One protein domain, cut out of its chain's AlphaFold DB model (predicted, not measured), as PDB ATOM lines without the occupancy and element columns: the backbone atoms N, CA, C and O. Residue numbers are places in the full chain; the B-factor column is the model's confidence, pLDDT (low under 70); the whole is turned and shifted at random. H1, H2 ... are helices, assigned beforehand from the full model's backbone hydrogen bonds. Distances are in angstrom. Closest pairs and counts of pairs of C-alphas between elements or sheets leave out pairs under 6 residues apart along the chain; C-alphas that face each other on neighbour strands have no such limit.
ATOM      1  N   ARG A   4      40.015 161.275  35.310       93.56
ATOM      2  CA  ARG A   4      40.681 159.962  35.278       93.56
ATOM      3  C   ARG A   4      39.826 158.935  34.544       93.56
ATOM      4  O   ARG A   4      40.346 158.088  33.825       93.56
ATOM      5  N   ILE A   5      38.506 159.045  34.688       93.06
ATOM      6  CA  ILE A   5      37.548 158.182  34.000       93.06
ATOM      7  C   ILE A   5      37.501 158.530  32.508       93.06
ATOM      8  O   ILE A   5      37.474 157.629  31.673       93.06
ATOM      9  N   LEU A   6      37.535 159.821  32.161       93.88
ATOM     10  CA  LEU A   6      37.599 160.253  30.761       93.88
ATOM     11  C   LEU A   6      38.864 159.726  30.070       93.88
ATOM     12  O   LEU A   6      38.773 159.178  28.977       93.88
ATOM     13  N   GLU A   7      40.021 159.801  30.730       94.75
ATOM     14  CA  GLU A   7      41.270 159.243  30.194       94.75
ATOM     15  C   GLU A   7      41.235 157.717  30.057       94.75
ATOM     16  O   GLU A   7      41.733 157.178  29.068       94.75
ATOM     17  N   MET A   8      40.619 157.013  31.014       93.38
ATOM     18  CA  MET A   8      40.475 155.552  30.988       93.38
ATOM     19  C   MET A   8      39.662 155.065  29.781       93.38
ATOM     20  O   MET A   8      39.985 154.031  29.197       93.38
ATOM     21  N   TYR A   9      38.626 155.813  29.398       95.75
ATOM     22  CA  TYR A   9      37.683 155.436  28.343       95.75
ATOM     23  C   TYR A   9      37.832 156.258  27.053       95.75
ATOM     24  O   TYR A   9      36.994 156.151  26.163       95.75
ATOM     25  N   LYS A  10      38.910 157.037  26.891       96.06
ATOM     26  CA  LYS A  10      39.093 157.964  25.752       96.06
ATOM     27  C   LYS A  10      39.063 157.325  24.363       96.06
ATOM     28  O   LYS A  10      38.854 158.013  23.371       96.06
ATOM     29  N   PHE A  11      39.335 156.024  24.283       96.00
ATOM     30  CA  PHE A  11      39.340 155.274  23.027       96.00
ATOM     31  C   PHE A  11      38.121 154.371  22.868       96.00
ATOM     32  O   PHE A  11      38.078 153.586  21.915       96.00
ATOM     33  N   HIS A  12      37.169 154.421  23.796       96.75
ATOM     34  CA  HIS A  12      35.895 153.738  23.660       96.75
ATOM     35  C   HIS A  12      34.990 154.571  22.759       96.75
ATOM     36  O   HIS A  12      34.998 155.794  22.814       96.75
ATOM     37  N   GLU A  13      34.228 153.894  21.907       95.75
ATOM     38  CA  GLU A  13      33.250 154.556  21.038       95.75
ATOM     39  C   GLU A  13      32.140 155.215  21.868       95.75
ATOM     40  O   GLU A  13      31.746 156.344  21.598       95.75
ATOM     41  N   ASN A  14      31.702 154.525  22.926       95.88
ATOM     42  CA  ASN A  14      30.702 154.999  23.871       95.88
ATOM     43  C   ASN A  14      31.231 154.955  25.307       95.88
ATOM     44  O   ASN A  14      32.019 154.079  25.678       95.88
ATOM     45  N   MET A  15      30.748 155.874  26.141       94.69
ATOM     46  CA  MET A  15      31.091 155.927  27.560       94.69
ATOM     47  C   MET A  15      30.255 154.908  28.350       94.69
ATOM     48  O   MET A  15      29.030 154.909  28.211       94.69
ATOM     49  N   PRO A  16      30.858 154.045  29.187       93.75
ATOM     50  CA  PRO A  16      30.079 153.154  30.039       93.75
ATOM     51  C   PRO A  16      29.309 153.942  31.098       93.75
ATOM     52  O   PRO A  16      29.749 155.000  31.556       93.75
ATOM     53  N   TYR A  17      28.182 153.387  31.546       91.81
ATOM     54  CA  TYR A  17      27.448 153.946  32.675       91.81
ATOM     55  C   TYR A  17      28.274 153.843  33.963       91.81
ATOM     56  O   TYR A  17      28.659 152.753  34.399       91.81
ATOM     57  N   ILE A  18      28.507 154.988  34.598       90.38
ATOM     58  CA  ILE A  18      29.094 155.094  35.932       90.38
ATOM     59  C   ILE A  18      28.020 155.676  36.849       90.38
ATOM     60  O   ILE A  18      27.489 156.749  36.566       90.38
ATOM     61  N   SER A  19      27.692 154.964  37.931       89.44
ATOM     62  CA  SER A  19      26.702 155.445  38.901       89.44
ATOM     63  C   SER A  19      27.138 156.795  39.490       89.44
ATOM     64  O   SER A  19      28.307 156.922  39.862       89.44
ATOM     65  N   PRO A  20      26.230 157.782  39.620       90.12
ATOM     66  CA  PRO A  20      26.545 159.068  40.243       90.12
ATOM     67  C   PRO A  20      26.924 158.934  41.723       90.12
ATOM     68  O   PRO A  20      27.630 159.784  42.250       90.12
ATOM     69  N   GLU A  21      26.497 157.856  42.383       91.56
ATOM     70  CA  GLU A  21      26.816 157.564  43.786       91.56
ATOM     71  C   GLU A  21      28.137 156.796  43.946       91.56
ATOM     72  O   GLU A  21      28.545 156.468  45.060       91.56
ATOM     73  N   ARG A  22      28.822 156.460  42.843       89.88
ATOM     74  CA  ARG A  22      30.065 155.692  42.911       89.88
ATOM     75  C   ARG A  22      31.177 156.535  43.530       89.88
ATOM     76  O   ARG A  22      31.561 157.561  42.974       89.88
ATOM     77  N   ASN A  23      31.764 156.037  44.618       92.88
ATOM     78  CA  ASN A  23      33.023 156.559  45.134       92.88
ATOM     79  C   ASN A  23      34.142 156.271  44.118       92.88
ATOM     80  O   ASN A  23      34.562 155.127  43.950       92.88
ATOM     81  N   ILE A  24      34.578 157.307  43.398       90.88
ATOM     82  CA  ILE A  24      35.557 157.169  42.316       90.88
ATOM     83  C   ILE A  24      36.946 156.834  42.856       90.88
ATOM     84  O   ILE A  24      37.639 156.026  42.245       90.88
ATOM     85  N   ASP A  25      37.341 157.414  43.989       92.62
ATOM     86  CA  ASP A  25      38.674 157.192  44.553       92.62
ATOM     87  C   ASP A  25      38.842 155.748  45.018       92.62
ATOM     88  O   ASP A  25      39.830 155.110  44.671       92.62
ATOM     89  N   GLU A  26      37.845 155.207  45.716       93.25
ATOM     90  CA  GLU A  26      37.840 153.802  46.127       93.25
ATOM     91  C   GLU A  26      37.741 152.862  44.921       93.25
ATOM     92  O   GLU A  26      38.492 151.895  44.816       93.25
ATOM     93  N   TRP A  27      36.857 153.170  43.965       89.88
ATOM     94  CA  TRP A  27      36.681 152.337  42.778       89.88
ATOM     95  C   TRP A  27      37.955 152.245  41.938       89.88
ATOM     96  O   TRP A  27      38.259 151.167  41.440       89.88
ATOM     97  N   LEU A  28      38.713 153.336  41.789       90.25
ATOM     98  CA  LEU A  28      39.954 153.355  41.009       90.25
ATOM     99  C   LEU A  28      41.096 152.538  41.632       90.25
ATOM    100  O   LEU A  28      42.019 152.184  40.899       90.25
ATOM    101  N   LEU A  29      41.037 152.198  42.926       91.94
ATOM    102  CA  LEU A  29      42.043 151.341  43.571       91.94
ATOM    103  C   LEU A  29      41.970 149.879  43.099       91.94
ATOM    104  O   LEU A  29      43.009 149.237  42.983       91.94
ATOM    105  N   ASP A  30      40.769 149.371  42.799       88.81
ATOM    106  CA  ASP A  30      40.532 147.996  42.315       88.81
ATOM    107  C   ASP A  30      39.652 147.989  41.049       88.81
ATOM    108  O   ASP A  30      38.804 147.120  40.820       88.81
ATOM    109  N   ALA A  31      39.803 149.031  40.224       81.44
ATOM    110  CA  ALA A  31      38.937 149.224  39.072       81.44
ATOM    111  C   ALA A  31      39.095 148.065  38.087       81.44
ATOM    112  O   ALA A  31      40.160 147.833  37.515       81.44
ATOM    113  N   LYS A  32      37.975 147.395  37.809       87.38
ATOM    114  CA  LYS A  32      37.818 146.501  36.660       87.38
ATOM    115  C   LYS A  32      37.117 147.288  35.552       87.38
ATOM    116  O   LYS A  32      35.884 147.363  35.568       87.38
ATOM    117  N   PRO A  33      37.867 147.947  34.646       91.00
ATOM    118  CA  PRO A  33      37.275 148.793  33.621       91.00
ATOM    119  C   PRO A  33      36.392 147.981  32.678       91.00
ATOM    120  O   PRO A  33      36.643 146.802  32.414       91.00
ATOM    121  N   VAL A  34      35.367 148.634  32.134       93.69
ATOM    122  CA  VAL A  34      34.504 148.019  31.126       93.69
ATOM    123  C   VAL A  34      35.325 147.794  29.848       93.69
ATOM    124  O   VAL A  34      35.918 148.747  29.325       93.69
ATOM    125  N   PRO A  35      35.381 146.560  29.317       95.31
ATOM    126  CA  PRO A  35      36.123 146.275  28.096       95.31
ATOM    127  C   PRO A  35      35.652 147.142  26.926       95.31
ATOM    128  O   PRO A  35      34.453 147.338  26.740       95.31
ATOM    129  N   LYS A  36      36.587 147.603  26.088       96.56
ATOM    130  CA  LYS A  36      36.268 148.429  24.908       96.56
ATOM    131  C   LYS A  36      35.253 147.770  23.978       96.56
ATOM    132  O   LYS A  36      34.343 148.441  23.504       96.56
ATOM    133  N   GLY A  37      35.372 146.457  23.774       96.25
ATOM    134  CA  GLY A  37      34.439 145.689  22.949       96.25
ATOM    135  C   GLY A  37      32.990 145.770  23.434       96.25
ATOM    136  O   GLY A  37      32.085 145.758  22.611       96.25
ATOM    137  N   ASN A  38      32.759 145.936  24.740       97.00
ATOM    138  CA  ASN A  38      31.412 146.038  25.300       97.00
ATOM    139  C   ASN A  38      30.746 147.383  24.979       97.00
ATOM    140  O   ASN A  38      29.531 147.488  25.077       97.00
ATOM    141  N   MET A  39      31.521 148.399  24.596       97.44
ATOM    142  CA  MET A  39      31.016 149.737  24.277       97.44
ATOM    143  C   MET A  39      30.900 149.994  22.768       97.44
ATOM    144  O   MET A  39      30.719 151.138  22.356       97.44
ATOM    145  N   VAL A  40      31.018 148.947  21.948       97.44
ATOM    146  CA  VAL A  40      30.789 149.010  20.498       97.44
ATOM    147  C   VAL A  40      29.291 149.042  20.222       97.44
ATOM    148  O   VAL A  40      28.550 148.206  20.752       97.44
ATOM    149  N   THR A  41      28.864 149.976  19.372       97.38
ATOM    150  CA  THR A  41      27.476 150.062  18.906       97.38
ATOM    151  C   THR A  41      27.192 148.955  17.892       97.38
ATOM    152  O   THR A  41      27.934 148.751  16.931       97.38
ATOM    153  N   LEU A  42      26.104 148.223  18.101       95.44
ATOM    154  CA  LEU A  42      25.578 147.189  17.214       95.44
ATOM    155  C   LEU A  42      24.328 147.708  16.481       95.44
ATOM    156  O   LEU A  42      24.031 148.902  16.464       95.44
ATOM    157  N   LYS A  43      23.584 146.801  15.837       94.12
ATOM    158  CA  LYS A  43      22.284 147.132  15.239       94.12
ATOM    159  C   LYS A  43      21.312 147.641  16.308       94.12
ATOM    160  O   LYS A  43      21.453 147.325  17.488       94.12
ATOM    161  N   ASP A  44      20.337 148.428  15.867       93.25
ATOM    162  CA  ASP A  44      19.251 148.942  16.711       93.25
ATOM    163  C   ASP A  44      19.723 149.815  17.893       93.25
ATOM    164  O   ASP A  44      19.017 149.954  18.887       93.25
ATOM    165  N   ASN A  45      20.907 150.435  17.775       92.19
ATOM    166  CA  ASN A  45      21.543 151.273  18.803       92.19
ATOM    167  C   ASN A  45      21.818 150.550  20.134       92.19
ATOM    168  O   ASN A  45      21.896 151.190  21.181       92.19
ATOM    169  N   LEU A  46      21.977 149.224  20.105       95.06
ATOM    170  CA  LEU A  46      22.377 148.443  21.275       95.06
ATOM    171  C   LEU A  46      23.896 148.378  21.386       95.06
ATOM    172  O   LEU A  46      24.589 148.231  20.381       95.06
ATOM    173  N   LEU A  47      24.430 148.403  22.601       97.31
ATOM    174  CA  LEU A  47      25.839 148.117  22.835       97.31
ATOM    175  C   LEU A  47      26.061 146.606  22.930       97.31
ATOM    176  O   LEU A  47      25.218 145.861  23.433       97.31
ATOM    177  N   ALA A  48      27.241 146.130  22.535       97.31
ATOM    178  CA  ALA A  48      27.621 144.734  22.777       97.31
ATOM    179  C   ALA A  48      27.524 144.354  24.270       97.31
ATOM    180  O   ALA A  48      27.147 143.232  24.611       97.31
ATOM    181  N   GLY A  49      27.806 145.305  25.166       96.31
ATOM    182  CA  GLY A  49      27.638 145.168  26.609       96.31
ATOM    183  C   GLY A  49      26.190 144.930  27.040       96.31
ATOM    184  O   GLY A  49      25.972 144.139  27.957       96.31
ATOM    185  N   ASP A  50      25.213 145.529  26.354       95.38
ATOM    186  CA  ASP A  50      23.789 145.330  26.645       95.38
ATOM    187  C   ASP A  50      23.378 143.887  26.339       95.38
ATOM    188  O   ASP A  50      22.752 143.221  27.163       95.38
ATOM    189  N   ILE A  51      23.813 143.357  25.192       96.06
ATOM    190  CA  ILE A  51      23.558 141.963  24.803       96.06
ATOM    191  C   ILE A  51      24.180 140.989  25.810       96.06
ATOM    192  O   ILE A  51      23.520 140.049  26.258       96.06
ATOM    193  N   ILE A  52      25.429 141.233  26.220       95.38
ATOM    194  CA  ILE A  52      26.110 140.419  27.237       95.38
ATOM    195  C   ILE A  52      25.340 140.462  28.562       95.38
ATOM    196  O   ILE A  52      25.180 139.426  29.210       95.38
ATOM    197  N   LEU A  53      24.847 141.631  28.975       94.19
ATOM    198  CA  LEU A  53      24.077 141.771  30.209       94.19
ATOM    199  C   LEU A  53      22.776 140.959  30.154       94.19
ATOM    200  O   LEU A  53      22.481 140.225  31.101       94.19
ATOM    201  N   LEU A  54      22.044 141.023  29.037       94.44
ATOM    202  CA  LEU A  54      20.832 140.229  28.818       94.44
ATOM    203  C   LEU A  54      21.118 138.723  28.878       94.44
ATOM    204  O   LEU A  54      20.374 137.981  29.522       94.44
ATOM    205  N   TRP A  55      22.217 138.258  28.275       96.69
ATOM    206  CA  TRP A  55      22.636 136.858  28.384       96.69
ATOM    207  C   TRP A  55      22.945 136.460  29.822       96.69
ATOM    208  O   TRP A  55      22.500 135.406  30.268       96.69
ATOM    209  N   ARG A  56      23.658 137.301  30.580       96.81
ATOM    210  CA  ARG A  56      23.981 136.999  31.980       96.81
ATOM    211  C   ARG A  56      22.735 136.854  32.846       96.81
ATOM    212  O   ARG A  56      22.709 135.960  33.692       96.81
ATOM    213  N   ILE A  57      21.726 137.696  32.618       95.50
ATOM    214  CA  ILE A  57      20.419 137.603  33.279       95.50
ATOM    215  C   ILE A  57      19.715 136.302  32.875       95.50
ATOM    216  O   ILE A  57      19.288 135.552  33.747       95.50
ATOM    217  N   SER A  58      19.653 135.998  31.574       96.00
ATOM    218  CA  SER A  58      19.024 134.776  31.047       96.00
ATOM    219  C   SER A  58      19.670 133.497  31.597       96.00
ATOM    220  O   SER A  58      18.983 132.555  31.981       96.00
ATOM    221  N   PHE A  59      20.999 133.487  31.719       96.69
ATOM    222  CA  PHE A  59      21.757 132.377  32.298       96.69
ATOM    223  C   PHE A  59      21.751 132.349  33.835       96.69
ATOM    224  O   PHE A  59      22.363 131.461  34.420       96.69
ATOM    225  N   GLY A  60      21.117 133.313  34.511       94.94
ATOM    226  CA  GLY A  60      21.073 133.370  35.976       94.94
ATOM    227  C   GLY A  60      22.417 133.696  36.645       94.94
ATOM    228  O   GLY A  60      22.587 133.460  37.836       94.94
TER     229      GLY A  60
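Overview. This is residues 4 to 60 of the 66 residues of an uncharacterized protein of Gemella haemolysans (UniProt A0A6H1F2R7). What shape is it? The longest helix, H4, makes one end, residues 54 to 60 sticking out, with short H3 on its first turns; short H1 and H2, joined by a wide loop, make the other end. What is it built of? The 57 printed residues hold four named helices, H1 to H4, and no named strand: all helix, with 26 residues in named elements, under half. It is only just loose, close to compact: radius of gyration of the C-alphas 12.8 A, spans 33 by 28 by 17 A.

Arrangement. What touches H4? H4, residues 48 to 58, touches H3, residues 36 to 39; their closest C-alphas, of Asn 38 and Gly 49, are 4.1 A apart. And the others? H1, residues 4 to 8, and H2, residues 24 to 29, are near each other, with 5 pairs of C-alphas within 10 A; both are apart from H4. In H1 and H4 every O i to N i+4 pair is within hydrogen-bond range, in H2 1 of 2; H3 is too short for one.

Along the chain. Where is H4? It runs 15.5 A, from C-alpha 48 at (27.621, 144.734, 22.777) to C-alpha 58 at (19.024, 134.776, 31.047). The others? H1, H2 and H3 measure 6.2, 8.8 and 5.4 A.

Size, cuts and confidence. Which link is long? H1 to H2, 15 residues. Any cut or low confidence? The printed part has no cut, and no printed residue is under 70.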